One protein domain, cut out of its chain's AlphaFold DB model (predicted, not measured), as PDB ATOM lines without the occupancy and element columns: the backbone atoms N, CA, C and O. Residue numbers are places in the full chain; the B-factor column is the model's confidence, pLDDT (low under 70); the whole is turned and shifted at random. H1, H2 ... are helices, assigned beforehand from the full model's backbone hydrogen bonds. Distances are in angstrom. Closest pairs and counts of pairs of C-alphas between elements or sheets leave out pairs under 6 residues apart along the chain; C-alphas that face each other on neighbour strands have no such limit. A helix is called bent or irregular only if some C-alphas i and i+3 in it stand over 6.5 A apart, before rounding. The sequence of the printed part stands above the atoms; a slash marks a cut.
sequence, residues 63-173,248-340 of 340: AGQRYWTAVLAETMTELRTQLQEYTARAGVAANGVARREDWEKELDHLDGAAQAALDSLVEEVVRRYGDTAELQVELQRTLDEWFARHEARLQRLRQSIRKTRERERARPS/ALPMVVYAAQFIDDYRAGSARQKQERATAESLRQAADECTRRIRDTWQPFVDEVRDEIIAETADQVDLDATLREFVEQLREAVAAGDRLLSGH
ATOM      1  N   ALA A  63      16.127 -23.613 -32.822       76.00
ATOM      2  CA  ALA A  63      15.339 -23.036 -33.911       76.00
ATOM      3  C   ALA A  63      14.292 -22.043 -33.385       76.00
ATOM      4  O   ALA A  63      14.179 -20.945 -33.922       76.00
ATOM      5  N   GLY A  64      13.586 -22.398 -32.308       72.88
ATOM      6  CA  GLY A  64      12.635 -21.521 -31.629       72.88
ATOM      7  C   GLY A  64      13.297 -20.253 -31.096       72.88
ATOM      8  O   GLY A  64      12.782 -19.165 -31.326       72.88
ATOM      9  N   GLN A  65      14.465 -20.368 -30.462       79.06
ATOM     10  CA  GLN A  65      15.230 -19.221 -29.973       79.06
ATOM     11  C   GLN A  65      15.606 -18.278 -31.122       79.06
ATOM     12  O   GLN A  65      15.288 -17.097 -31.059       79.06
ATOM     13  N   ARG A  66      16.186 -18.797 -32.216       82.06
ATOM     14  CA  ARG A  66      16.518 -17.987 -33.404       82.06
ATOM     15  C   ARG A  66      15.296 -17.283 -33.991       82.06
ATOM     16  O   ARG A  66      15.385 -16.109 -34.338       82.06
ATOM     17  N   TYR A  67      14.169 -17.991 -34.091       77.62
ATOM     18  CA  TYR A  67      12.914 -17.422 -34.576       77.62
ATOM     19  C   TYR A  67      12.442 -16.264 -33.685       77.62
ATOM     20  O   TYR A  67      12.231 -15.161 -34.184       77.62
ATOM     21  N   TRP A  68      12.341 -16.475 -32.370       78.81
ATOM     22  CA  TRP A  68      11.872 -15.442 -31.442       78.81
ATOM     23  C   TRP A  68      12.821 -14.249 -31.349       78.81
ATOM     24  O   TRP A  68      12.354 -13.115 -31.289       78.81
ATOM     25  N   THR A  69      14.136 -14.473 -31.403       77.88
ATOM     26  CA  THR A  69      15.123 -13.388 -31.466       77.88
ATOM     27  C   THR A  69      14.950 -12.549 -32.732       77.88
ATOM     28  O   THR A  69      14.982 -11.323 -32.647       77.88
ATOM     29  N   ALA A  70      14.722 -13.178 -33.890       76.19
ATOM     30  CA  ALA A  70      14.477 -12.456 -35.137       76.19
ATOM     31  C   ALA A  70      13.181 -11.630 -35.074       76.19
ATOM     32  O   ALA A  70      13.204 -10.441 -35.387       76.19
ATOM     33  N   VAL A  71      12.084 -12.224 -34.589       77.06
ATOM     34  CA  VAL A  71      10.793 -11.535 -34.408       77.06
ATOM     35  C   VAL A  71      10.921 -10.353 -33.441       77.06
ATOM     36  O   VAL A  71      10.399  -9.270 -33.709       77.06
ATOM     37  N   LEU A  72      11.637 -10.530 -32.327       75.69
ATOM     38  CA  LEU A  72      11.876  -9.462 -31.359       75.69
ATOM     39  C   LEU A  72      12.715  -8.332 -31.968       75.69
ATOM     40  O   LEU A  72      12.382  -7.165 -31.780       75.69
ATOM     41  N   ALA A  73      13.767  -8.650 -32.725       77.56
ATOM     42  CA  ALA A  73      14.607  -7.651 -33.386       77.56
ATOM     43  C   ALA A  73      13.838  -6.835 -34.442       77.56
ATOM     44  O   ALA A  73      13.999  -5.612 -34.513       77.56
ATOM     45  N   GLU A  74      12.979  -7.487 -35.226       78.81
ATOM     46  CA  GLU A  74      12.092  -6.829 -36.193       78.81
ATOM     47  C   GLU A  74      11.100  -5.896 -35.486       78.81
ATOM     48  O   GLU A  74      11.050  -4.703 -35.783       78.81
ATOM     49  N   THR A  75      10.406  -6.403 -34.463       75.62
ATOM     50  CA  THR A  75       9.459  -5.618 -33.649       75.62
ATOM     51  C   THR A  75      10.142  -4.409 -33.004       75.62
ATOM     52  O   THR A  75       9.597  -3.309 -32.990       75.62
ATOM     53  N   MET A  76      11.365  -4.583 -32.503       83.06
ATOM     54  CA  MET A  76      12.150  -3.502 -31.906       83.06
ATOM     55  C   MET A  76      12.600  -2.455 -32.922       83.06
ATOM     56  O   MET A  76      12.707  -1.278 -32.583       83.06
ATOM     57  N   THR A  77      12.865  -2.859 -34.162       85.56
ATOM     58  CA  THR A  77      13.169  -1.918 -35.247       85.56
ATOM     59  C   THR A  77      11.944  -1.063 -35.563       85.56
ATOM     60  O   THR A  77      12.060   0.159 -35.647       85.56
ATOM     61  N   GLU A  78      10.765  -1.679 -35.635       78.62
ATOM     62  CA  GLU A  78       9.502  -0.979 -35.872       78.62
ATOM     63  C   GLU A  78       9.143  -0.019 -34.728       78.62
ATOM     64  O   GLU A  78       8.901   1.162 -34.968       78.62
ATOM     65  N   LEU A  79       9.198  -0.470 -33.468       75.88
ATOM     66  CA  LEU A  79       8.902   0.382 -32.307       75.88
ATOM     67  C   LEU A  79       9.815   1.613 -32.232       75.88
ATOM     68  O   LEU A  79       9.360   2.698 -31.871       75.88
ATOM     69  N   ARG A  80      11.097   1.477 -32.596       86.19
ATOM     70  CA  ARG A  80      12.028   2.616 -32.654       86.19
ATOM     71  C   ARG A  80      11.677   3.587 -33.783       86.19
ATOM     72  O   ARG A  80      11.739   4.796 -33.563       86.19
ATOM     73  N   THR A  81      11.279   3.077 -34.948       86.31
ATOM     74  CA  THR A  81      10.783   3.901 -36.062       86.31
ATOM     75  C   THR A  81       9.537   4.678 -35.640       86.31
ATOM     76  O   THR A  81       9.512   5.904 -35.745       86.31
ATOM     77  N   GLN A  82       8.548   4.001 -35.051       79.81
ATOM     78  CA  GLN A  82       7.336   4.641 -34.534       79.81
ATOM     79  C   GLN A  82       7.663   5.685 -33.463       79.81
ATOM     80  O   GLN A  82       7.153   6.804 -33.515       79.81
ATOM     81  N   LEU A  83       8.562   5.378 -32.525       83.38
ATOM     82  CA  LEU A  83       8.990   6.335 -31.508       83.38
ATOM     83  C   LEU A  83       9.569   7.607 -32.138       83.38
ATOM     84  O   LEU A  83       9.227   8.710 -31.704       83.38
ATOM     85  N   GLN A  84      10.403   7.481 -33.170       90.19
ATOM     86  CA  GLN A  84      10.955   8.632 -33.882       90.19
ATOM     87  C   GLN A  84       9.853   9.461 -34.558       90.19
ATOM     88  O   GLN A  84       9.824  10.686 -34.409       90.19
ATOM     89  N   GLU A  85       8.929   8.809 -35.265       86.50
ATOM     90  CA  GLU A  85       7.819   9.475 -35.949       86.50
ATOM     91  C   GLU A  85       6.901  10.226 -34.981       86.50
ATOM     92  O   GLU A  85       6.630  11.417 -35.162       86.50
ATOM     93  N   TYR A  86       6.431   9.553 -33.931       83.25
ATOM     94  CA  TYR A  86       5.505  10.145 -32.973       83.25
ATOM     95  C   TYR A  86       6.176  11.192 -32.085       83.25
ATOM     96  O   TYR A  86       5.527  12.172 -31.732       83.25
ATOM     97  N   THR A  87       7.484  11.084 -31.821       91.44
ATOM     98  CA  THR A  87       8.249  12.169 -31.182       91.44
ATOM     99  C   THR A  87       8.246  13.428 -32.051       91.44
ATOM    100  O   THR A  87       8.032  14.529 -31.543       91.44
ATOM    101  N   ALA A  88       8.429  13.292 -33.369       90.44
ATOM    102  CA  ALA A  88       8.361  14.433 -34.279       90.44
ATOM    103  C   ALA A  88       6.951  15.053 -34.316       90.44
ATOM    104  O   ALA A  88       6.821  16.278 -34.269       90.44
ATOM    105  N   ARG A  89       5.895  14.225 -34.338       88.12
ATOM    106  CA  ARG A  89       4.489  14.679 -34.290       88.12
ATOM    107  C   ARG A  89       4.157  15.376 -32.964       88.12
ATOM    108  O   ARG A  89       3.572  16.456 -32.988       88.12
ATOM    109  N   ALA A  90       4.596  14.825 -31.831       87.94
ATOM    110  CA  ALA A  90       4.463  15.448 -30.512       87.94
ATOM    111  C   ALA A  90       5.184  16.804 -30.452       87.94
ATOM    112  O   ALA A  90       4.653  17.769 -29.914       87.94
ATOM    113  N   GLY A  91       6.361  16.917 -31.078       92.50
ATOM    114  CA  GLY A  91       7.066  18.190 -31.212       92.50
ATOM    115  C   GLY A  91       6.272  19.245 -31.994       92.50
ATOM    116  O   GLY A  91       6.295  20.422 -31.638       92.50
ATOM    117  N   VAL A  92       5.543  18.857 -33.045       93.31
ATOM    118  CA  VAL A  92       4.651  19.776 -33.779       93.31
ATOM    119  C   VAL A  92       3.467  20.213 -32.911       93.31
ATOM    120  O   VAL A  92       3.144  21.402 -32.905       93.31
ATOM    121  N   ALA A  93       2.857  19.294 -32.160       90.88
ATOM    122  CA  ALA A  93       1.759  19.597 -31.241       90.88
ATOM    123  C   ALA A  93       2.189  20.579 -30.135       90.88
ATOM    124  O   ALA A  93       1.599  21.652 -29.998       90.88
ATOM    125  N   ALA A  94       3.304  20.293 -29.458       93.75
ATOM    126  CA  ALA A  94       3.860  21.141 -28.403       93.75
ATOM    127  C   ALA A  94       4.222  22.550 -28.903       93.75
ATOM    128  O   ALA A  94       3.949  23.545 -28.234       93.75
ATOM    129  N   ASN A  95       4.794  22.657 -30.110       92.69
ATOM    130  CA  ASN A  95       5.044  23.960 -30.731       92.69
ATOM    131  C   ASN A  95       3.740  24.733 -30.983       92.69
ATOM    132  O   ASN A  95       3.724  25.948 -30.817       92.69
ATOM    133  N   GLY A  96       2.653  24.053 -31.356       91.81
ATOM    134  CA  GLY A  96       1.338  24.675 -31.521       91.81
ATOM    135  C   GLY A  96       0.774  25.231 -30.215       91.81
ATOM    136  O   GLY A  96       0.268  26.351 -30.211       91.81
ATOM    137  N   VAL A  97       0.930  24.502 -29.103       93.69
ATOM    138  CA  VAL A  97       0.550  24.976 -27.757       93.69
ATOM    139  C   VAL A  97       1.335  26.232 -27.384       93.69
ATOM    140  O   VAL A  97       0.736  27.259 -27.078       93.69
ATOM    141  N   ALA A  98       2.667  26.195 -27.498       94.88
ATOM    142  CA  ALA A  98       3.510  27.351 -27.192       94.88
ATOM    143  C   ALA A  98       3.157  28.571 -28.063       94.88
ATOM    144  O   ALA A  98       3.080  29.696 -27.575       94.88
ATOM    145  N   ARG A  99       2.877  28.352 -29.355       92.75
ATOM    146  CA  ARG A  99       2.448  29.417 -30.273       92.75
ATOM    147  C   ARG A  99       1.108  30.020 -29.903       92.75
ATOM    148  O   ARG A  99       0.965  31.238 -29.976       92.75
ATOM    149  N   ARG A 100       0.145  29.186 -29.515       94.88
ATOM    150  CA  ARG A 100      -1.151  29.653 -29.037       94.88
ATOM    151  C   ARG A 100      -0.977  30.568 -27.831       94.88
ATOM    152  O   ARG A 100      -1.509  31.672 -27.848       94.88
ATOM    153  N   GLU A 101      -0.195  30.146 -26.841       96.44
ATOM    154  CA  GLU A 101       0.077  30.956 -25.650       96.44
ATOM    155  C   GLU A 101       0.753  32.289 -25.993       96.44
ATOM    156  O   GLU A 101       0.394  33.323 -25.434       96.44
ATOM    157  N   ASP A 102       1.725  32.287 -26.910       96.56
ATOM    158  CA  ASP A 102       2.400  33.509 -27.357       96.56
ATOM    159  C   ASP A 102       1.425  34.479 -28.048       96.56
ATOM    160  O   ASP A 102       1.451  35.681 -27.780       96.56
ATOM    161  N   TRP A 103       0.550  33.976 -28.925       97.12
ATOM    162  CA  TRP A 103      -0.440  34.806 -29.615       97.12
ATOM    163  C   TRP A 103      -1.549  35.304 -28.693       97.12
ATOM    164  O   TRP A 103      -1.971  36.447 -28.842       97.12
ATOM    165  N   GLU A 104      -2.002  34.487 -27.739       96.88
ATOM    166  CA  GLU A 104      -2.964  34.908 -26.717       96.88
ATOM    167  C   GLU A 104      -2.365  36.021 -25.840       96.88
ATOM    168  O   GLU A 104      -3.005  37.054 -25.657       96.88
ATOM    169  N   LYS A 105      -1.100  35.896 -25.406       97.88
ATOM    170  CA  LYS A 105      -0.397  36.961 -24.662       97.88
ATOM    171  C   LYS A 105      -0.263  38.255 -25.465       97.88
ATOM    172  O   LYS A 105      -0.455  39.336 -24.913       97.88
ATOM    173  N   GLU A 106       0.080  38.162 -26.749       97.69
ATOM    174  CA  GLU A 106       0.177  39.337 -27.623       97.69
ATOM    175  C   GLU A 106      -1.197  39.993 -27.826       97.69
ATOM    176  O   GLU A 106      -1.310  41.216 -27.769       97.69
ATOM    177  N   LEU A 107      -2.258  39.199 -28.014       97.75
ATOM    178  CA  LEU A 107      -3.626  39.704 -28.124       97.75
ATOM    179  C   LEU A 107      -4.063  40.426 -26.845       97.75
ATOM    180  O   LEU A 107      -4.551  41.552 -26.923       97.75
ATOM    181  N   ASP A 108      -3.834  39.819 -25.681       97.75
ATOM    182  CA  ASP A 108      -4.164  40.412 -24.385       97.75
ATOM    183  C   ASP A 108      -3.356  41.699 -24.139       97.75
ATOM    184  O   ASP A 108      -3.875  42.680 -23.604       97.75
ATOM    185  N   HIS A 109      -2.095  41.746 -24.585       97.88
ATOM    186  CA  HIS A 109      -1.289  42.965 -24.544       97.88
ATOM    187  C   HIS A 109      -1.870  44.074 -25.436       97.88
ATOM    188  O   HIS A 109      -1.951  45.231 -25.013       97.88
ATOM    189  N   LEU A 110      -2.285  43.740 -26.662       96.50
ATOM    190  CA  LEU A 110      -2.895  44.694 -27.589       96.50
ATOM    191  C   LEU A 110      -4.233  45.229 -27.071       96.50
ATOM    192  O   LEU A 110      -4.481  46.431 -27.202       96.50
ATOM    193  N   ASP A 111      -5.055  44.364 -26.477       96.56
ATOM    194  CA  ASP A 111      -6.323  44.734 -25.849       96.56
ATOM    195  C   ASP A 111      -6.097  45.635 -24.627       96.56
ATOM    196  O   ASP A 111      -6.602  46.757 -24.582       96.56
ATOM    197  N   GLY A 112      -5.227  45.234 -23.693       95.44
ATOM    198  CA  GLY A 112      -4.882  46.059 -22.533       95.44
ATOM    199  C   GLY A 112      -4.320  47.433 -22.924       95.44
ATOM    200  O   GLY A 112      -4.668  48.452 -22.324       95.44
ATOM    201  N   ALA A 113      -3.506  47.497 -23.984       95.38
ATOM    202  CA  ALA A 113      -3.011  48.759 -24.527       95.38
ATOM    203  C   ALA A 113      -4.117  49.611 -25.175       95.38
ATOM    204  O   ALA A 113      -4.028  50.839 -25.135       95.38
ATOM    205  N   ALA A 114      -5.131  48.995 -25.791       93.38
ATOM    206  CA  ALA A 114      -6.293  49.697 -26.337       93.38
ATOM    207  C   ALA A 114      -7.153  50.298 -25.224       93.38
ATOM    208  O   ALA A 114      -7.478  51.484 -25.286       93.38
ATOM    209  N   GLN A 115      -7.435  49.519 -24.178       93.12
ATOM    210  CA  GLN A 115      -8.222  49.955 -23.025       93.12
ATOM    211  C   GLN A 115      -7.539  51.101 -22.268       93.12
ATOM    212  O   GLN A 115      -8.154  52.141 -22.050       93.12
ATOM    213  N   ALA A 116      -6.243  50.982 -21.961       93.12
ATOM    214  CA  ALA A 116      -5.503  52.052 -21.287       93.12
ATOM    215  C   ALA A 116      -5.421  53.341 -22.129       93.12
ATOM    216  O   ALA A 116      -5.468  54.455 -21.596       93.12
ATOM    217  N   ALA A 117      -5.304  53.204 -23.455       91.81
ATOM    218  CA  ALA A 117      -5.316  54.344 -24.364       91.81
ATOM    219  C   ALA A 117      -6.697  55.013 -24.434       91.81
ATOM    220  O   ALA A 117      -6.754  56.238 -24.504       91.81
ATOM    221  N   LEU A 118      -7.783  54.234 -24.391       91.19
ATOM    222  CA  LEU A 118      -9.153  54.744 -24.369       91.19
ATOM    223  C   LEU A 118      -9.422  55.559 -23.100       91.19
ATOM    224  O   LEU A 118      -9.924  56.675 -23.194       91.19
ATOM    225  N   ASP A 119      -9.025  55.040 -21.938       87.62
ATOM    226  CA  ASP A 119      -9.207  55.725 -20.653       87.62
ATOM    227  C   ASP A 119      -8.503  57.084 -20.652       87.62
ATOM    228  O   ASP A 119      -9.104  58.118 -20.355       87.62
ATOM    229  N   SER A 120      -7.242  57.086 -21.095       88.94
ATOM    230  CA  SER A 120      -6.432  58.301 -21.216       88.94
ATOM    231  C   SER A 120      -7.035  59.303 -22.212       88.94
ATOM    232  O   SER A 120      -6.958  60.513 -22.006       88.94
ATOM    233  N   LEU A 121      -7.621  58.813 -23.309       90.25
ATOM    234  CA  LEU A 121      -8.241  59.626 -24.357       90.25
ATOM    235  C   LEU A 121      -9.506  60.317 -23.850       90.25
ATOM    236  O   LEU A 121      -9.641  61.528 -24.022       90.25
ATOM    237  N   VAL A 122     -10.416  59.564 -23.227       84.50
ATOM    238  CA  VAL A 122     -11.677  60.103 -22.704       84.50
ATOM    239  C   VAL A 122     -11.393  61.139 -21.617       84.50
ATOM    240  O   VAL A 122     -11.950  62.237 -21.671       84.50
ATOM    241  N   GLU A 123     -10.476  60.851 -20.688       84.69
ATOM    242  CA  GLU A 123     -10.075  61.801 -19.644       84.69
ATOM    243  C   GLU A 123      -9.515  63.103 -20.244       84.69
ATOM    244  O   GLU A 123      -9.927  64.200 -19.858       84.69
ATOM    245  N   GLU A 124      -8.624  63.004 -21.233       87.62
ATOM    246  CA  GLU A 124      -7.984  64.165 -21.855       87.62
ATOM    247  C   GLU A 124      -8.960  65.023 -22.677       87.62
ATOM    248  O   GLU A 124      -8.914  66.256 -22.601       87.62
ATOM    249  N   VAL A 125      -9.860  64.396 -23.444       85.94
ATOM    250  CA  VAL A 125     -10.866  65.104 -24.251       85.94
ATOM    251  C   VAL A 125     -11.866  65.827 -23.351       85.94
ATOM    252  O   VAL A 125     -12.123  67.014 -23.563       85.94
ATOM    253  N   VAL A 126     -12.371  65.165 -22.304       80.81
ATOM    254  CA  VAL A 126     -13.285  65.783 -21.330       80.81
ATOM    255  C   VAL A 126     -12.598  66.930 -20.590       80.81
ATOM    256  O   VAL A 126     -13.178  68.004 -20.440       80.81
ATOM    257  N   ARG A 127     -11.336  66.760 -20.184       83.25
ATOM    258  CA  ARG A 127     -10.562  67.803 -19.499       83.25
ATOM    259  C   ARG A 127     -10.325  69.039 -20.371       83.25
ATOM    260  O   ARG A 127     -10.333  70.154 -19.852       83.25
ATOM    261  N   ARG A 128     -10.052  68.860 -21.669       85.31
ATOM    262  CA  ARG A 128      -9.705  69.961 -22.585       85.31
ATOM    263  C   ARG A 128     -10.931  70.647 -23.191       85.31
ATOM    264  O   ARG A 128     -10.895  71.861 -23.367       85.31
ATOM    265  N   TYR A 129     -11.982  69.891 -23.502       81.19
ATOM    266  CA  TYR A 129     -13.132  70.373 -24.273       81.19
ATOM    267  C   TYR A 129     -14.467  70.274 -23.536       81.19
ATOM    268  O   TYR A 129     -15.476  70.633 -24.124       81.19
ATOM    269  N   GLY A 130     -14.498  69.818 -22.278       71.62
ATOM    270  CA  GLY A 130     -15.734  69.555 -21.533       71.62
ATOM    271  C   GLY A 130     -16.796  70.645 -21.702       71.62
ATOM    272  O   GLY A 130     -17.903  70.369 -22.142       71.62
ATOM    273  N   ASP A 131     -16.442  71.909 -21.477       71.56
ATOM    274  CA  ASP A 131     -17.410  73.015 -21.508       71.56
ATOM    275  C   ASP A 131     -17.605  73.661 -22.894       71.56
ATOM    276  O   ASP A 131     -18.220  74.725 -23.010       71.56
ATOM    277  N   THR A 132     -17.082  73.054 -23.963       77.44
ATOM    278  CA  THR A 132     -17.153  73.612 -25.317       77.44
ATOM    279  C   THR A 132     -18.181  72.888 -26.185       77.44
ATOM    280  O   THR A 132     -18.508  71.714 -26.004       77.44
ATOM    281  N   ALA A 133     -18.694  73.588 -27.199       76.19
ATOM    282  CA  ALA A 133     -19.529  72.963 -28.225       76.19
ATOM    283  C   ALA A 133     -18.747  71.936 -29.075       76.19
ATOM    284  O   ALA A 133     -19.362  71.095 -29.727       76.19
ATOM    285  N   GLU A 134     -17.412  71.996 -29.036       79.44
ATOM    286  CA  GLU A 134     -16.491  71.173 -29.825       79.44
ATOM    287  C   GLU A 134     -16.242  69.786 -29.219       79.44
ATOM    288  O   GLU A 134     -15.754  68.911 -29.933       79.44
ATOM    289  N   LEU A 135     -16.634  69.547 -27.955       77.25
ATOM    290  CA  LEU A 135     -16.469  68.259 -27.265       77.25
ATOM    291  C   LEU A 135     -16.902  67.065 -28.125       77.25
ATOM    292  O   LEU A 135     -16.225  66.045 -28.153       77.25
ATOM    293  N   GLN A 136     -18.012  67.205 -28.856       72.06
ATOM    294  CA  GLN A 136     -18.562  66.144 -29.703       72.06
ATOM    295  C   GLN A 136     -17.708  65.814 -30.903       72.06
ATOM    296  O   GLN A 136     -17.441  64.643 -31.163       72.06
ATOM    297  N   VAL A 137     -17.286  66.848 -31.617       76.69
ATOM    298  CA  VAL A 137     -16.488  66.683 -32.825       76.69
ATOM    299  C   VAL A 137     -15.125  66.107 -32.454       76.69
ATOM    300  O   VAL A 137     -14.664  65.171 -33.099       76.69
ATOM    301  N   GLU A 138     -14.518  66.599 -31.371       82.69
ATOM    302  CA  GLU A 138     -13.210  66.122 -30.923       82.69
ATOM    303  C   GLU A 138     -13.256  64.722 -30.308       82.69
ATOM    304  O   GLU A 138     -12.383  63.907 -30.608       82.69
ATOM    305  N   LEU A 139     -14.274  64.396 -29.503       80.31
ATOM    306  CA  LEU A 139     -14.428  63.045 -28.964       80.31
ATOM    307  C   LEU A 139     -14.634  62.035 -30.093       80.31
ATOM    308  O   LEU A 139     -13.936  61.027 -30.132       80.31
ATOM    309  N   GLN A 140     -15.522  62.330 -31.044       76.12
ATOM    310  CA  GLN A 140     -15.756  61.461 -32.196       76.12
ATOM    311  C   GLN A 140     -14.478  61.267 -33.023       76.12
ATOM    312  O   GLN A 140     -14.062  60.132 -33.242       76.12
ATOM    313  N   ARG A 141     -13.808  62.360 -33.412       82.81
ATOM    314  CA  ARG A 141     -12.561  62.306 -34.192       82.81
ATOM    315  C   ARG A 141     -11.493  61.465 -33.494       82.81
ATOM    316  O   ARG A 141     -10.849  60.632 -34.126       82.81
ATOM    317  N   THR A 142     -11.300  61.677 -32.194       83.50
ATOM    318  CA  THR A 142     -10.238  60.989 -31.451       83.50
ATOM    319  C   THR A 142     -10.579  59.511 -31.229       83.50
ATOM    320  O   THR A 142      -9.680  58.673 -31.284       83.50
ATOM    321  N   LEU A 143     -11.858  59.164 -31.040       82.94
ATOM    322  CA  LEU A 143     -12.312  57.770 -30.964       82.94
ATOM    323  C   LEU A 143     -12.169  57.032 -32.300       82.94
ATOM    324  O   LEU A 143     -11.703  55.892 -32.301       82.94
ATOM    325  N   ASP A 144     -12.481  57.677 -33.425       78.50
ATOM    326  CA  ASP A 144     -12.274  57.104 -34.763       78.50
ATOM    327  C   ASP A 144     -10.780  56.824 -35.017       78.50
ATOM    328  O   ASP A 144     -10.401  55.744 -35.479       78.50
ATOM    329  N   GLU A 145      -9.904  57.767 -34.654       85.25
ATOM    330  CA  GLU A 145      -8.446  57.604 -34.743       85.25
ATOM    331  C   GLU A 145      -7.921  56.495 -33.823       85.25
ATOM    332  O   GLU A 145      -7.057  55.705 -34.224       85.25
ATOM    333  N   TRP A 146      -8.434  56.419 -32.591       90.50
ATOM    334  CA  TRP A 146      -8.117  55.351 -31.647       90.50
ATOM    335  C   TRP A 146      -8.507  53.989 -32.223       90.50
ATOM    336  O   TRP A 146      -7.658  53.096 -32.307       90.50
ATOM    337  N   PHE A 147      -9.740  53.850 -32.705       85.25
ATOM    338  CA  PHE A 147     -10.241  52.591 -33.238       85.25
ATOM    339  C   PHE A 147      -9.424  52.134 -34.445       85.25
ATOM    340  O   PHE A 147      -8.867  51.037 -34.423       85.25
ATOM    341  N   ALA A 148      -9.236  53.001 -35.445       84.00
ATOM    342  CA  ALA A 148      -8.460  52.677 -36.642       84.00
ATOM    343  C   ALA A 148      -7.022  52.247 -36.300       84.00
ATOM    344  O   ALA A 148      -6.464  51.315 -36.889       84.00
ATOM    345  N   ARG A 149      -6.401  52.900 -35.308       91.19
ATOM    346  CA  ARG A 149      -5.049  52.559 -34.853       91.19
ATOM    347  C   ARG A 149      -4.989  51.169 -34.223       91.19
ATOM    348  O   ARG A 149      -4.029  50.437 -34.490       91.19
ATOM    349  N   HIS A 150      -5.938  50.834 -33.354       91.19
ATOM    350  CA  HIS A 150      -5.943  49.564 -32.631       91.19
ATOM    351  C   HIS A 150      -6.429  48.407 -33.514       91.19
ATOM    352  O   HIS A 150      -5.799  47.347 -33.510       91.19
ATOM    353  N   GLU A 151      -7.408  48.634 -34.387       87.12
ATOM    354  CA  GLU A 151      -7.810  47.687 -35.430       87.12
ATOM    355  C   GLU A 151      -6.622  47.334 -36.339       87.12
ATOM    356  O   GLU A 151      -6.309  46.160 -36.537       87.12
ATOM    357  N   ALA A 152      -5.859  48.326 -36.810       87.50
ATOM    358  CA  ALA A 152      -4.675  48.083 -37.636       87.50
ATOM    359  C   ALA A 152      -3.581  47.261 -36.923       87.50
ATOM    360  O   ALA A 152      -2.708  46.684 -37.582       87.50
ATOM    361  N   ARG A 153      -3.564  47.226 -35.584       92.88
ATOM    362  CA  ARG A 153      -2.672  46.346 -34.810       92.88
ATOM    363  C   ARG A 153      -3.218  44.921 -34.756       92.88
ATOM    364  O   ARG A 153      -2.451  44.000 -35.027       92.88
ATOM    365  N   LEU A 154      -4.519  44.746 -34.517       92.38
ATOM    366  CA  LEU A 154      -5.170  43.434 -34.595       92.38
ATOM    367  C   LEU A 154      -5.008  42.807 -35.987       92.38
ATOM    368  O   LEU A 154      -4.627  41.646 -36.097       92.38
ATOM    369  N   GLN A 155      -5.175  43.583 -37.063       89.88
ATOM    370  CA  GLN A 155      -4.966  43.092 -38.432       89.88
ATOM    371  C   GLN A 155      -3.528  42.620 -38.680       89.88
ATOM    372  O   GLN A 155      -3.305  41.601 -39.337       89.88
ATOM    373  N   ARG A 156      -2.534  43.316 -38.115       93.56
ATOM    374  CA  ARG A 156      -1.130  42.884 -38.181       93.56
ATOM    375  C   ARG A 156      -0.904  41.570 -37.440       93.56
ATOM    376  O   ARG A 156      -0.193  40.713 -37.966       93.56
ATOM    377  N   LEU A 157      -1.532  41.385 -36.278       93.88
ATOM    378  CA  LEU A 157      -1.490  40.116 -35.550       93.88
ATOM    379  C   LEU A 157      -2.104  38.987 -36.391       93.88
ATOM    380  O   LEU A 157      -1.414  37.999 -36.647       93.88
ATOM    381  N   ARG A 158      -3.314  39.169 -36.939       93.50
ATOM    382  CA  ARG A 158      -3.967  38.193 -37.841       93.50
ATOM    383  C   ARG A 158      -3.079  37.825 -39.031       93.50
ATOM    384  O   ARG A 158      -2.877  36.651 -39.334       93.50
ATOM    385  N   GLN A 159      -2.476  38.819 -39.684       91.81
ATOM    386  CA  GLN A 159      -1.558  38.579 -40.799       91.81
ATOM    387  C   GLN A 159      -0.314  37.787 -40.364       91.81
ATOM    388  O   GLN A 159       0.149  36.908 -41.096       91.81
ATOM    389  N   SER A 160       0.227  38.076 -39.178       93.56
ATOM    390  CA  SER A 160       1.380  37.358 -38.631       93.56
ATOM    391  C   SER A 160       1.059  35.895 -38.306       93.56
ATOM    392  O   SER A 160       1.876  35.021 -38.617       93.56
ATOM    393  N   ILE A 161      -0.143  35.624 -37.780       92.00
ATOM    394  CA  ILE A 161      -0.658  34.277 -37.508       92.00
ATOM    395  C   ILE A 161      -0.721  33.504 -38.822       92.00
ATOM    396  O   ILE A 161      -0.032  32.495 -38.969       92.00
ATOM    397  N   ARG A 162      -1.428  34.031 -39.830       90.94
ATOM    398  CA  ARG A 162      -1.582  33.379 -41.146       90.94
ATOM    399  C   ARG A 162      -0.245  33.049 -41.797       90.94
ATOM    400  O   ARG A 162      -0.019  31.917 -42.214       90.94
ATOM    401  N   LYS A 163       0.677  34.012 -41.825       92.50
ATOM    402  CA  LYS A 163       2.012  33.825 -42.409       92.50
ATOM    403  C   LYS A 163       2.838  32.785 -41.652       92.50
ATOM    404  O   LYS A 163       3.610  32.043 -42.257       92.50
ATOM    405  N   THR A 164       2.719  32.745 -40.328       92.25
ATOM    406  CA  THR A 164       3.413  31.745 -39.511       92.25
ATOM    407  C   THR A 164       2.829  30.359 -39.756       92.25
ATOM    408  O   THR A 164       3.595  29.434 -40.014       92.25
ATOM    409  N   ARG A 165       1.499  30.233 -39.806       90.12
ATOM    410  CA  ARG A 165       0.803  28.981 -40.132       90.12
ATOM    411  C   ARG A 165       1.164  28.463 -41.515       90.12
ATOM    412  O   ARG A 165       1.478  27.289 -41.659       90.12
ATOM    413  N   GLU A 166       1.196  29.324 -42.524       90.69
ATOM    414  CA  GLU A 166       1.615  28.946 -43.878       90.69
ATOM    415  C   GLU A 166       3.045  28.383 -43.893       90.69
ATOM    416  O   GLU A 166       3.308  27.329 -44.472       90.69
ATOM    417  N   ARG A 167       3.968  29.035 -43.175       90.69
ATOM    418  CA  ARG A 167       5.351  28.557 -43.027       90.69
ATOM    419  C   ARG A 167       5.444  27.238 -42.272       90.69
ATOM    420  O   ARG A 167       6.297  26.425 -42.610       90.69
ATOM    421  N   GLU A 168       4.628  27.037 -41.242       88.94
ATOM    422  CA  GLU A 168       4.570  25.776 -40.499       88.94
ATOM    423  C   GLU A 168       4.028  24.649 -41.372       88.94
ATOM    424  O   GLU A 168       4.659  23.598 -41.448       88.94
ATOM    425  N   ARG A 169       2.934  24.899 -42.101       88.56
ATOM    426  CA  ARG A 169       2.320  23.936 -43.026       88.56
ATOM    427  C   ARG A 169       3.255  23.518 -44.159       88.56
ATOM    428  O   ARG A 169       3.187  22.384 -44.618       88.56
ATOM    429  N   ALA A 170       4.156  24.407 -44.575       89.81
ATOM    430  CA  ALA A 170       5.175  24.109 -45.576       89.81
ATOM    431  C   ALA A 170       6.324  23.216 -45.059       89.81
ATOM    432  O   ALA A 170       7.132  22.740 -45.858       89.81
ATOM    433  N   ARG A 171       6.452  22.990 -43.742       87.31
ATOM    434  CA  ARG A 171       7.520  22.137 -43.193       87.31
ATOM    435  C   ARG A 171       7.202  20.653 -43.410       87.31
ATOM    436  O   ARG A 171       6.077  20.238 -43.145       87.31
ATOM    437  N   PRO A 172       8.193  19.804 -43.742       86.38
ATOM    438  CA  PRO A 172       7.971  18.362 -43.892       86.38
ATOM    439  C   PRO A 172       7.385  17.687 -42.644       86.38
ATOM    440  O   PRO A 172       6.540  16.804 -42.752       86.38
ATOM    441  N   SER A 173       7.779  18.137 -41.447       82.56
ATOM    442  CA  SER A 173       7.252  17.628 -40.173       82.56
ATOM    443  C   SER A 173       5.745  17.852 -40.010       82.56
ATOM    444  O   SER A 173       5.094  17.100 -39.289       82.56
ATOM    445  N   ALA A 248     -17.641  51.882 -36.799       41.34
ATOM    446  CA  ALA A 248     -17.528  52.998 -35.864       41.34
ATOM    447  C   ALA A 248     -18.885  53.585 -35.432       41.34
ATOM    448  O   ALA A 248     -18.955  54.319 -34.445       41.34
ATOM    449  N   LEU A 249     -19.985  53.242 -36.118       44.50
ATOM    450  CA  LEU A 249     -21.315  53.813 -35.862       44.50
ATOM    451  C   LEU A 249     -21.793  53.680 -34.406       44.50
ATOM    452  O   LEU A 249     -22.316  54.667 -33.882       44.50
ATOM    453  N   PRO A 250     -21.615  52.537 -33.711       54.47
ATOM    454  CA  PRO A 250     -22.011  52.437 -32.309       54.47
ATOM    455  C   PRO A 250     -21.235  53.418 -31.421       54.47
ATOM    456  O   PRO A 250     -21.828  54.054 -30.552       54.47
ATOM    457  N   MET A 251     -19.939  53.629 -31.687       52.09
ATOM    458  CA  MET A 251     -19.107  54.569 -30.924       52.09
ATOM    459  C   MET A 251     -19.560  56.020 -31.116       52.09
ATOM    460  O   MET A 251     -19.612  56.773 -30.146       52.09
ATOM    461  N   VAL A 252     -19.971  56.398 -32.331       50.94
ATOM    462  CA  VAL A 252     -20.537  57.729 -32.621       50.94
ATOM    463  C   VAL A 252     -21.836  57.963 -31.844       50.94
ATOM    464  O   VAL A 252     -22.045  59.040 -31.283       50.94
ATOM    465  N   VAL A 253     -22.702  56.947 -31.761       54.88
ATOM    466  CA  VAL A 253     -23.953  57.012 -30.988       54.88
ATOM    467  C   VAL A 253     -23.670  57.155 -29.491       54.88
ATOM    468  O   VAL A 253     -24.322  57.958 -28.821       54.88
ATOM    469  N   TYR A 254     -22.683  56.432 -28.958       57.06
ATOM    470  CA  TYR A 254     -22.314  56.530 -27.544       57.06
ATOM    471  C   TYR A 254     -21.642  57.858 -27.194       57.06
ATOM    472  O   TYR A 254     -21.968  58.438 -26.161       57.06
ATOM    473  N   ALA A 255     -20.791  58.391 -28.075       56.50
ATOM    474  CA  ALA A 255     -20.212  59.721 -27.915       56.50
ATOM    475  C   ALA A 255     -21.297  60.811 -27.890       56.50
ATOM    476  O   ALA A 255     -21.240  61.714 -27.059       56.50
ATOM    477  N   ALA A 256     -22.321  60.708 -28.746       56.94
ATOM    478  CA  ALA A 256     -23.450  61.637 -28.736       56.94
ATOM    479  C   ALA A 256     -24.259  61.559 -27.426       56.94
ATOM    480  O   ALA A 256     -24.529  62.592 -26.817       56.94
ATOM    481  N   GLN A 257     -24.572  60.349 -26.948       58.81
ATOM    482  CA  GLN A 257     -25.297  60.144 -25.685       58.81
ATOM    483  C   GLN A 257     -24.521  60.663 -24.470       58.81
ATOM    484  O   GLN A 257     -25.085  61.363 -23.634       58.81
ATOM    485  N   PHE A 258     -23.215  60.389 -24.407       65.75
ATOM    486  CA  PHE A 258     -22.340  60.921 -23.364       65.75
ATOM    487  C   PHE A 258     -22.392  62.453 -23.293       65.75
ATOM    488  O   PHE A 258     -22.362  63.036 -22.213       65.75
ATOM    489  N   ILE A 259     -22.496  63.118 -24.441       63.38
ATOM    490  CA  ILE A 259     -22.483  64.580 -24.526       63.38
ATOM    491  C   ILE A 259     -23.828  65.185 -24.169       63.38
ATOM    492  O   ILE A 259     -23.862  66.248 -23.547       63.38
ATOM    493  N   ASP A 260     -24.922  64.516 -24.517       65.19
ATOM    494  CA  ASP A 260     -26.249  64.900 -24.049       65.19
ATOM    495  C   ASP A 260     -26.319  64.816 -22.516       65.19
ATOM    496  O   ASP A 260     -26.756  65.774 -21.867       65.19
ATOM    497  N   ASP A 261     -25.779  63.746 -21.925       66.25
ATOM    498  CA  ASP A 261     -25.673  63.584 -20.471       66.25
ATOM    499  C   ASP A 261     -24.725  64.623 -19.844       66.25
ATOM    500  O   ASP A 261     -25.054  65.229 -18.816       66.25
ATOM    501  N   TYR A 262     -23.587  64.913 -20.489       63.16
ATOM    502  CA  TYR A 262     -22.646  65.953 -20.066       63.16
ATOM    503  C   TYR A 262     -23.309  67.336 -20.057       63.16
ATOM    504  O   TYR A 262     -23.232  68.062 -19.066       63.16
ATOM    505  N   ARG A 263     -24.005  67.716 -21.136       68.56
ATOM    506  CA  ARG A 263     -24.681  69.019 -21.258       68.56
ATOM    507  C   ARG A 263     -25.856  69.139 -20.293       68.56
ATOM    508  O   ARG A 263     -26.036  70.203 -19.701       68.56
ATOM    509  N   ALA A 264     -26.621  68.069 -20.083       64.81
ATOM    510  CA  ALA A 264     -27.690  68.033 -19.087       64.81
ATOM    511  C   ALA A 264     -27.141  68.167 -17.653       64.81
ATOM    512  O   ALA A 264     -27.714  68.891 -16.832       64.81
ATOM    513  N   GLY A 265     -26.006  67.526 -17.361       59.53
ATOM    514  CA  GLY A 265     -25.275  67.665 -16.102       59.53
ATOM    515  C   GLY A 265     -24.682  69.063 -15.904       59.53
ATOM    516  O   GLY A 265     -24.827  69.644 -14.831       59.53
ATOM    517  N   SER A 266     -24.097  69.653 -16.950       58.53
ATOM    518  CA  SER A 266     -23.490  70.991 -16.933       58.53
ATOM    519  C   SER A 266     -24.536  72.122 -16.861       58.53
ATOM    520  O   SER A 266     -24.361  73.118 -16.158       58.53
ATOM    521  N   ALA A 267     -25.717  71.944 -17.461       58.47
ATOM    522  CA  ALA A 267     -26.853  72.846 -17.250       58.47
ATOM    523  C   ALA A 267     -27.336  72.843 -15.784       58.47
ATOM    524  O   ALA A 267     -27.717  73.891 -15.259       58.47
ATOM    525  N   ARG A 268     -27.259  71.690 -15.098       54.84
ATOM    526  CA  ARG A 268     -27.527  71.541 -13.652       54.84
ATOM    527  C   ARG A 268     -26.356  71.998 -12.761       54.84
ATOM    528  O   ARG A 268     -26.576  72.359 -11.609       54.84
ATOM    529  N   GLN A 269     -25.132  72.059 -13.291       51.03
ATOM    530  CA  GLN A 269     -23.883  72.477 -12.622       51.03
ATOM    531  C   GLN A 269     -23.874  73.955 -12.207       51.03
ATOM    532  O   GLN A 269     -23.178  74.326 -11.264       51.03
ATOM    533  N   LYS A 270     -24.701  74.799 -12.841       52.81
ATOM    534  CA  LYS A 270     -24.973  76.161 -12.346       52.81
ATOM    535  C   LYS A 270     -25.768  76.177 -11.032       52.81
ATOM    536  O   LYS A 270     -25.847  77.230 -10.406       52.81
ATOM    537  N   GLN A 271     -26.329  75.040 -10.611       51.78
ATOM    538  CA  GLN A 271     -27.258  74.950  -9.487       51.78
ATOM    539  C   GLN A 271     -26.679  74.231  -8.244       51.78
ATOM    540  O   GLN A 271     -26.979  74.680  -7.142       51.78
ATOM    541  N   GLU A 272     -25.842  73.177  -8.348       51.31
ATOM    542  CA  GLU A 272     -25.412  72.375  -7.169       51.31
ATOM    543  C   GLU A 272     -23.994  71.741  -7.245       51.31
ATOM    544  O   GLU A 272     -23.461  71.477  -8.319       51.31
ATOM    545  N   ARG A 273     -23.382  71.468  -6.074       51.53
ATOM    546  CA  ARG A 273     -21.999  70.955  -5.860       51.53
ATOM    547  C   ARG A 273     -21.795  69.433  -6.067       51.53
ATOM    548  O   ARG A 273     -20.695  68.944  -5.826       51.53
ATOM    549  N   ALA A 274     -22.801  68.680  -6.510       54.78
ATOM    550  CA  ALA A 274     -22.759  67.210  -6.645       54.78
ATOM    551  C   ALA A 274     -22.156  66.699  -7.986       54.78
ATOM    552  O   ALA A 274     -22.581  65.683  -8.525       54.78
ATOM    553  N   THR A 275     -21.198  67.425  -8.569       59.69
ATOM    554  CA  THR A 275     -20.963  67.454 -10.030       59.69
ATOM    555  C   THR A 275     -19.741  66.691 -10.542       59.69
ATOM    556  O   THR A 275     -19.738  66.255 -11.690       59.69
ATOM    557  N   ALA A 276     -18.703  66.481  -9.731       62.56
ATOM    558  CA  ALA A 276     -17.529  65.715 -10.176       62.56
ATOM    559  C   ALA A 276     -17.823  64.207 -10.298       62.56
ATOM    560  O   ALA A 276     -17.224  63.514 -11.115       62.56
ATOM    561  N   GLU A 277     -18.752  63.703  -9.486       66.69
ATOM    562  CA  GLU A 277     -19.088  62.282  -9.408       66.69
ATOM    563  C   GLU A 277     -20.012  61.850 -10.557       66.69
ATOM    564  O   GLU A 277     -19.764  60.821 -11.180       66.69
ATOM    565  N   SER A 278     -20.991  62.682 -10.937       65.69
ATOM    566  CA  SER A 278     -21.857  62.421 -12.097       65.69
ATOM    567  C   SER A 278     -21.102  62.476 -13.430       65.69
ATOM    568  O   SER A 278     -21.398  61.709 -14.339       65.69
ATOM    569  N   LEU A 279     -20.114  63.372 -13.553       64.56
ATOM    570  CA  LEU A 279     -19.275  63.482 -14.751       64.56
ATOM    571  C   LEU A 279     -18.353  62.272 -14.915       64.56
ATOM    572  O   LEU A 279     -18.211  61.759 -16.022       64.56
ATOM    573  N   ARG A 280     -17.771  61.791 -13.811       73.38
ATOM    574  CA  ARG A 280     -17.012  60.537 -13.806       73.38
ATOM    575  C   ARG A 280     -17.894  59.361 -14.201       73.38
ATOM    576  O   ARG A 280     -17.529  58.644 -15.115       73.38
ATOM    577  N   GLN A 281     -19.095  59.244 -13.632       74.06
ATOM    578  CA  GLN A 281     -20.039  58.181 -13.996       74.06
ATOM    579  C   GLN A 281     -20.407  58.183 -15.486       74.06
ATOM    580  O   GLN A 281     -20.444  57.121 -16.102       74.06
ATOM    581  N   ALA A 282     -20.662  59.351 -16.085       68.12
ATOM    582  CA  ALA A 282     -20.962  59.446 -17.514       68.12
ATOM    583  C   ALA A 282     -19.750  59.066 -18.388       68.12
ATOM    584  O   ALA A 282     -19.905  58.370 -19.391       68.12
ATOM    585  N   ALA A 283     -18.543  59.495 -18.002       72.19
ATOM    586  CA  ALA A 283     -17.314  59.150 -18.713       72.19
ATOM    587  C   ALA A 283     -17.008  57.649 -18.597       72.19
ATOM    588  O   ALA A 283     -16.709  57.010 -19.602       72.19
ATOM    589  N   ASP A 284     -17.173  57.075 -17.406       80.69
ATOM    590  CA  ASP A 284     -17.020  55.644 -17.143       80.69
ATOM    591  C   ASP A 284     -18.021  54.820 -17.966       80.69
ATOM    592  O   ASP A 284     -17.657  53.803 -18.553       80.69
ATOM    593  N   GLU A 285     -19.271  55.276 -18.068       75.75
ATOM    594  CA  GLU A 285     -20.310  54.640 -18.880       75.75
ATOM    595  C   GLU A 285     -19.995  54.700 -20.383       75.75
ATOM    596  O   GLU A 285     -20.155  53.701 -21.088       75.75
ATOM    597  N   CYS A 286     -19.511  55.841 -20.879       73.94
ATOM    598  CA  CYS A 286     -19.074  56.005 -22.267       73.94
ATOM    599  C   CYS A 286     -17.908  55.061 -22.592       73.94
ATOM    600  O   CYS A 286     -17.988  54.256 -23.523       73.94
ATOM    601  N   THR A 287     -16.864  55.091 -21.760       82.06
ATOM    602  CA  THR A 287     -15.701  54.204 -21.850       82.06
ATOM    603  C   THR A 287     -16.126  52.739 -21.828       82.06
ATOM    604  O   THR A 287     -15.689  51.961 -22.675       82.06
ATOM    605  N   ARG A 288     -17.025  52.353 -20.916       84.31
ATOM    606  CA  ARG A 288     -17.553  50.987 -20.822       84.31
ATOM    607  C   ARG A 288     -18.228  50.547 -22.118       84.31
ATOM    608  O   ARG A 288     -17.907  49.481 -22.625       84.31
ATOM    609  N   ARG A 289     -19.104  51.370 -22.698       75.88
ATOM    610  CA  ARG A 289     -19.797  51.029 -23.954       75.88
ATOM    611  C   ARG A 289     -18.857  50.934 -25.152       75.88
ATOM    612  O   ARG A 289     -19.061  50.097 -26.031       75.88
ATOM    613  N   ILE A 290     -17.815  51.763 -25.190       77.75
ATOM    614  CA  ILE A 290     -16.782  51.674 -26.229       77.75
ATOM    615  C   ILE A 290     -15.977  50.380 -26.058       77.75
ATOM    616  O   ILE A 290     -15.755  49.681 -27.045       77.75
ATOM    617  N   ARG A 291     -15.620  49.996 -24.824       86.56
ATOM    618  CA  ARG A 291     -14.995  48.689 -24.550       86.56
ATOM    619  C   ARG A 291     -15.897  47.527 -24.972       86.56
ATOM    620  O   ARG A 291     -15.424  46.628 -25.656       86.56
ATOM    621  N   ASP A 292     -17.191  47.588 -24.657       81.12
ATOM    622  CA  ASP A 292     -18.174  46.574 -25.069       81.12
ATOM    623  C   ASP A 292     -18.264  46.458 -26.608       81.12
ATOM    624  O   ASP A 292     -18.494  45.376 -27.140       81.12
ATOM    625  N   THR A 293     -18.035  47.558 -27.334       78.50
ATOM    626  CA  THR A 293     -17.997  47.585 -28.810       78.50
ATOM    627  C   THR A 293     -16.670  47.067 -29.374       78.50
ATOM    628  O   THR A 293     -16.638  46.517 -30.473       78.50
ATOM    629  N   TRP A 294     -15.570  47.234 -28.641       85.06
ATOM    630  CA  TRP A 294     -14.236  46.762 -29.014       85.06
ATOM    631  C   TRP A 294     -14.060  45.254 -28.799       85.06
ATOM    632  O   TRP A 294     -13.416  44.585 -29.609       85.06
ATOM    633  N   GLN A 295     -14.668  44.707 -27.744       88.44
ATOM    634  CA  GLN A 295     -14.505  43.311 -27.336       88.44
ATOM    635  C   GLN A 295     -14.740  42.282 -28.463       88.44
ATOM    636  O   GLN A 295     -13.906  41.387 -28.605       88.44
ATOM    637  N   PRO A 296     -15.772  42.409 -29.325       87.12
ATOM    638  CA  PRO A 296     -15.977  41.484 -30.439       87.12
ATOM    639  C   PRO A 296     -14.778  41.371 -31.392       87.12
ATOM    640  O   PRO A 296     -14.494  40.283 -31.880       87.12
ATOM    641  N   PHE A 297     -14.027  42.453 -31.625       84.56
ATOM    642  CA  PHE A 297     -12.846  42.423 -32.499       84.56
ATOM    643  C   PHE A 297     -11.695  41.626 -31.880       84.56
ATOM    644  O   PHE A 297     -10.958  40.939 -32.587       84.56
ATOM    645  N   VAL A 298     -11.539  41.708 -30.558       91.50
ATOM    646  CA  VAL A 298     -10.565  40.909 -29.804       91.50
ATOM    647  C   VAL A 298     -10.987  39.443 -29.805       91.50
ATOM    648  O   VAL A 298     -10.167  38.569 -30.089       91.50
ATOM    649  N   ASP A 299     -12.268  39.179 -29.553       89.00
ATOM    650  CA  ASP A 299     -12.826  37.829 -29.522       89.00
ATOM    651  C   ASP A 299     -12.710  37.135 -30.886       89.00
ATOM    652  O   ASP A 299     -12.313  35.974 -30.935       89.00
ATOM    653  N   GLU A 300     -12.920  37.843 -31.999       85.50
ATOM    654  CA  GLU A 300     -12.690  37.301 -33.345       85.50
ATOM    655  C   GLU A 300     -11.240  36.845 -33.566       85.50
ATOM    656  O   GLU A 300     -10.993  35.794 -34.163       85.50
ATOM    657  N   VAL A 301     -10.259  37.628 -33.105       90.19
ATOM    658  CA  VAL A 301      -8.843  37.244 -33.221       90.19
ATOM    659  C   VAL A 301      -8.536  36.062 -32.305       90.19
ATOM    660  O   VAL A 301      -7.798  35.161 -32.705       90.19
ATOM    661  N   ARG A 302      -9.126  36.027 -31.106       95.00
ATOM    662  CA  ARG A 302      -9.007  34.898 -30.175       95.00
ATOM    663  C   ARG A 302      -9.583  33.618 -30.778       95.00
ATOM    664  O   ARG A 302      -8.937  32.573 -30.715       95.00
ATOM    665  N   ASP A 303     -10.741  33.701 -31.423       89.75
ATOM    666  CA  ASP A 303     -11.363  32.583 -32.129       89.75
ATOM    667  C   ASP A 303     -10.505  32.105 -33.311       89.75
ATOM    668  O   ASP A 303     -10.351  30.897 -33.495       89.75
ATOM    669  N   GLU A 304      -9.874  33.014 -34.070       89.12
ATOM    670  CA  GLU A 304      -8.921  32.654 -35.134       89.12
ATOM    671  C   GLU A 304      -7.687  31.929 -34.564       89.12
ATOM    672  O   GLU A 304      -7.291  30.893 -35.099       89.12
ATOM    673  N   ILE A 305      -7.119  32.400 -33.445       91.56
ATOM    674  CA  ILE A 305      -6.003  31.727 -32.751       91.56
ATOM    675  C   ILE A 305      -6.404  30.309 -32.328       91.56
ATOM    676  O   ILE A 305      -5.665  29.350 -32.573       91.56
ATOM    677  N   ILE A 306      -7.579  30.161 -31.713       90.19
ATOM    678  CA  ILE A 306      -8.103  28.870 -31.258       90.19
ATOM    679  C   ILE A 306      -8.327  27.930 -32.442       90.19
ATOM    680  O   ILE A 306      -7.918  26.773 -32.377       90.19
ATOM    681  N   ALA A 307      -8.970  28.401 -33.511       87.06
ATOM    682  CA  ALA A 307      -9.266  27.589 -34.687       87.06
ATOM    683  C   ALA A 307      -7.985  27.116 -35.386       87.06
ATOM    684  O   ALA A 307      -7.874  25.951 -35.755       87.06
ATOM    685  N   GLU A 308      -6.988  27.992 -35.517       87.06
ATOM    686  CA  GLU A 308      -5.730  27.656 -36.183       87.06
ATOM    687  C   GLU A 308      -4.860  26.674 -35.386       87.06
ATOM    688  O   GLU A 308      -4.018  26.004 -35.985       87.06
ATOM    689  N   THR A 309      -5.043  26.569 -34.068       89.31
ATOM    690  CA  THR A 309      -4.193  25.750 -33.178       89.31
ATOM    691  C   THR A 309      -4.908  24.551 -32.552       89.31
ATOM    692  O   THR A 309      -4.253  23.760 -31.873       89.31
ATOM    693  N   ALA A 310      -6.213  24.384 -32.799       85.88
ATOM    694  CA  ALA A 310      -7.058  23.374 -32.160       85.88
ATOM    695  C   ALA A 310      -6.454  21.962 -32.216       85.88
ATOM    696  O   ALA A 310      -6.195  21.379 -31.168       85.88
ATOM    697  N   ASP A 311      -6.124  21.462 -33.409       83.44
ATOM    698  CA  ASP A 311      -5.623  20.089 -33.581       83.44
ATOM    699  C   ASP A 311      -4.319  19.830 -32.818       83.44
ATOM    700  O   ASP A 311      -4.094  18.747 -32.283       83.44
ATOM    701  N   GLN A 312      -3.436  20.831 -32.766       89.50
ATOM    702  CA  GLN A 312      -2.162  20.726 -32.057       89.50
ATOM    703  C   GLN A 312      -2.372  20.718 -30.543       89.50
ATOM    704  O   GLN A 312      -1.722  19.939 -29.854       89.50
ATOM    705  N   VAL A 313      -3.281  21.551 -30.033       86.56
ATOM    706  CA  VAL A 313      -3.588  21.618 -28.598       86.56
ATOM    707  C   VAL A 313      -4.319  20.360 -28.132       86.56
ATOM    708  O   VAL A 313      -3.959  19.798 -27.101       86.56
ATOM    709  N   ASP A 314      -5.297  19.892 -28.906       84.50
ATOM    710  CA  ASP A 314      -6.116  18.730 -28.554       84.50
ATOM    711  C   ASP A 314      -5.285  17.432 -28.528       84.50
ATOM    712  O   ASP A 314      -5.562  16.533 -27.734       84.50
ATOM    713  N   LEU A 315      -4.241  17.331 -29.363       84.38
ATOM    714  CA  LEU A 315      -3.391  16.139 -29.458       84.38
ATOM    715  C   LEU A 315      -2.120  16.183 -28.597       84.38
ATOM    716  O   LEU A 315      -1.502  15.136 -28.410       84.38
ATOM    717  N   ASP A 316      -1.707  17.343 -28.077       88.75
ATOM    718  CA  ASP A 316      -0.419  17.508 -27.383       88.75
ATOM    719  C   ASP A 316      -0.246  16.557 -26.189       88.75
ATOM    720  O   ASP A 316       0.746  15.825 -26.112       88.75
ATOM    721  N   ALA A 317      -1.220  16.530 -25.277       81.62
ATOM    722  CA  ALA A 317      -1.141  15.705 -24.073       81.62
ATOM    723  C   ALA A 317      -1.083  14.209 -24.415       81.62
ATOM    724  O   ALA A 317      -0.207  13.495 -23.926       81.62
ATOM    725  N   THR A 318      -1.965  13.757 -25.307       76.19
ATOM    726  CA  THR A 318      -2.067  12.348 -25.695       76.19
ATOM    727  C   THR A 318      -0.837  11.879 -26.468       76.19
ATOM    728  O   THR A 318      -0.334  10.785 -26.225       76.19
ATOM    729  N   LEU A 319      -0.304  12.706 -27.375       81.62
ATOM    730  CA  LEU A 319       0.927  12.387 -28.099       81.62
ATOM    731  C   LEU A 319       2.131  12.309 -27.162       81.62
ATOM    732  O   LEU A 319       2.976  11.435 -27.339       81.62
ATOM    733  N   ARG A 320       2.212  13.193 -26.163       87.19
ATOM    734  CA  ARG A 320       3.276  13.152 -25.155       87.19
ATOM    735  C   ARG A 320       3.216  11.864 -24.340       87.19
ATOM    736  O   ARG A 320       4.231  11.186 -24.228       87.19
ATOM    737  N   GLU A 321       2.044  11.517 -23.814       77.31
ATOM    738  CA  GLU A 321       1.847  10.276 -23.059       77.31
ATOM    739  C   GLU A 321       2.213   9.051 -23.901       77.31
ATOM    740  O   GLU A 321       2.958   8.178 -23.457       77.31
ATOM    741  N   PHE A 322       1.758   9.020 -25.152       76.56
ATOM    742  CA  PHE A 322       2.046   7.914 -26.044       76.56
ATOM    743  C   PHE A 322       3.544   7.770 -26.364       76.56
ATOM    744  O   PHE A 322       4.081   6.663 -26.381       76.56
ATOM    745  N   VAL A 323       4.246   8.885 -26.574       83.31
ATOM    746  CA  VAL A 323       5.701   8.871 -26.767       83.31
ATOM    747  C   VAL A 323       6.417   8.300 -25.539       83.31
ATOM    748  O   VAL A 323       7.370   7.541 -25.712       83.31
ATOM    749  N   GLU A 324       5.966   8.597 -24.317       82.44
ATOM    750  CA  GLU A 324       6.538   7.976 -23.113       82.44
ATOM    751  C   GLU A 324       6.262   6.468 -23.056       82.44
ATOM    752  O   GLU A 324       7.189   5.690 -22.834       82.44
ATOM    753  N   GLN A 325       5.037   6.031 -23.360       75.12
ATOM    754  CA  GLN A 325       4.700   4.602 -23.414       75.12
ATOM    755  C   GLN A 325       5.564   3.844 -24.440       75.12
ATOM    756  O   GLN A 325       6.061   2.752 -24.154       75.12
ATOM    757  N   LEU A 326       5.816   4.430 -25.617       75.69
ATOM    758  CA  LEU A 326       6.729   3.849 -26.608       75.69
ATOM    759  C   LEU A 326       8.169   3.771 -26.101       75.69
ATOM    760  O   LEU A 326       8.844   2.770 -26.344       75.69
ATOM    761  N   ARG A 327       8.658   4.794 -25.391       85.81
ATOM    762  CA  ARG A 327      10.003   4.755 -24.792       85.81
ATOM    763  C   ARG A 327      10.124   3.643 -23.764       85.81
ATOM    764  O   ARG A 327      11.135   2.944 -23.757       85.81
ATOM    765  N   GLU A 328       9.108   3.455 -22.930       77.12
ATOM    766  CA  GLU A 328       9.071   2.364 -21.955       77.12
ATOM    767  C   GLU A 328       9.062   0.993 -22.638       77.12
ATOM    768  O   GLU A 328       9.828   0.109 -22.244       77.12
ATOM    769  N   ALA A 329       8.267   0.826 -23.699       74.19
ATOM    770  CA  ALA A 329       8.208  -0.410 -24.476       74.19
ATOM    771  C   ALA A 329       9.548  -0.733 -25.159       74.19
ATOM    772  O   ALA A 329      10.028  -1.865 -25.071       74.19
ATOM    773  N   VAL A 330      10.194   0.264 -25.774       80.25
ATOM    774  CA  VAL A 330      11.539   0.120 -26.356       80.25
ATOM    775  C   VAL A 330      12.552  -0.244 -25.266       80.25
ATOM    776  O   VAL A 330      13.298  -1.206 -25.421       80.25
ATOM    777  N   ALA A 331      12.539   0.437 -24.120       81.81
ATOM    778  CA  ALA A 331      13.446   0.122 -23.018       81.81
ATOM    779  C   ALA A 331      13.228  -1.295 -22.454       81.81
ATOM    780  O   ALA A 331      14.189  -1.956 -22.058       81.81
ATOM    781  N   ALA A 332      11.984  -1.778 -22.404       74.62
ATOM    782  CA  ALA A 332      11.673  -3.145 -21.998       74.62
ATOM    783  C   ALA A 332      12.188  -4.170 -23.022       74.62
ATOM    784  O   ALA A 332      12.816  -5.158 -22.635       74.62
ATOM    785  N   GLY A 333      11.987  -3.920 -24.317       74.75
ATOM    786  CA  GLY A 333      12.484  -4.791 -25.381       74.75
ATOM    787  C   GLY A 333      14.012  -4.813 -25.496       74.75
ATOM    788  O   GLY A 333      14.589  -5.877 -25.715       74.75
ATOM    789  N   ASP A 334      14.691  -3.692 -25.240       85.38
ATOM    790  CA  ASP A 334      16.159  -3.628 -25.182       85.38
ATOM    791  C   ASP A 334      16.731  -4.521 -24.073       85.38
ATOM    792  O   ASP A 334      17.752  -5.188 -24.269       85.38
ATOM    793  N   ARG A 335      16.054  -4.602 -22.918       85.62
ATOM    794  CA  ARG A 335      16.439  -5.523 -21.833       85.62
ATOM    795  C   ARG A 335      16.263  -6.984 -22.240       85.62
ATOM    796  O   ARG A 335      17.108  -7.801 -21.889       85.62
ATOM    797  N   LEU A 336      15.200  -7.307 -22.981       76.94
ATOM    798  CA  LEU A 336      14.965  -8.661 -23.495       76.94
ATOM    799  C   LEU A 336      16.021  -9.067 -24.531       76.94
ATOM    800  O   LEU A 336      16.479 -10.203 -24.513       76.94
ATOM    801  N   LEU A 337      16.454  -8.140 -25.390       79.19
ATOM    802  CA  LEU A 337      17.526  -8.388 -26.360       79.19
ATOM    803  C   LEU A 337      18.914  -8.503 -25.712       79.19
ATOM    804  O   LEU A 337      19.750  -9.240 -26.218       79.19
ATOM    805  N   SER A 338      19.159  -7.788 -24.610       75.12
ATOM    806  CA  SER A 338      20.456  -7.782 -23.908       75.12
ATOM    807  C   SER A 338      20.618  -8.919 -22.888       75.12
ATOM    808  O   SER A 338      21.718  -9.143 -22.391       75.12
ATOM    809  N   GLY A 339      19.523  -9.593 -22.521       60.22
ATOM    810  CA  GLY A 339      19.495 -10.703 -21.560       60.22
ATOM    811  C   GLY A 339      19.684 -12.096 -22.175       60.22
ATOM    812  O   GLY A 339      19.490 -13.088 -21.470       60.22
ATOM    813  N   HIS A 340      20.026 -12.172 -23.463       47.50
ATOM    814  CA  HIS A 340      20.305 -13.394 -24.224       47.50
ATOM    815  C   HIS A 340      21.752 -13.417 -24.715       47.50
ATOM    816  O   HIS A 340      22.294 -14.538 -24.822       47.50
TER     817      HIS A 340
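AT A GLANCE: This is residues 63 to 173 and 248 to 340 of the 340 residues of an uncharacterized protein of Actinoplanes sp. ATCC 53533 (UniProt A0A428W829). This is a long thin rod built along H1, which runs most of its length; at one end H2 folds back beside H1 and, with H3 and arm H4a, makes a loose up-and-down bundle, each running against the one before it in the chain. Beyond the bundle, arm H4b continues alone beside H1, and residues 267 to 273 stick out at the other end. The 204 printed residues hold four named helices, H1 to H4 in order, and no named strand: all helix, extended, radius of gyration of the C-alphas 30.0 A, spans 109 by 34 by 20 A.

IN THESE COORDINATES: H1, residues 63 to 129, starts at C-alpha 63 (15.339, -23.036, -33.911) and measures 98.1 A. H2, residues 135 to 169, measures 50.7 A; H3, residues 248 to 269, 31.0 A. H4, residues 275 to 338, was assigned as one helix by its hydrogen bonds but is bent, with C-alphas 308 and 311 8.0 A apart. Its arms are H4a, residues 275 to 308, 50.0 A, and H4b, residues 311 to 338, 39.4 A, ending at C-alpha 338 (20.456, -7.782, -23.908). Both are irregular: C-alphas 293 and 296 are 6.6 A apart, 314 and 317 7.3 A.

HOW THE PARTS SIT: H1 and H2 form a hairpin at 11 degrees, touching through residues 103 to 129 of H1, closest C-alphas Tyr 129 and Leu 135, 5.0 A. H3 and H4a form another at 13 degrees, closest C-alphas Met 251 and Ile 290, 6.0 A. H4b touches residues 69 to 97 of H1, opposite ways at a shallow tilt of 27 degrees, closest C-alphas Ala 93 and Gln 312, 4.2 A. H1 and H3 are apart. Every O i to N i+4 pair is within hydrogen-bond range in H1, H2 and H3; H4a has 27 of 30, H4b 22 of 24.

THE WHOLE: The C-alphas of Ala 63 and Gln 271, the two farthest apart, are 109.6 A apart. Residues 174 to 247 are not printed; C-alphas 173 and 248 are 43.4 A apart. The links H1 to H2 and H3 to H4 are tight. Mean pLDDT of the printed part is 80.7; residues 248 to 279, 282 and 339 to 340 are under 70.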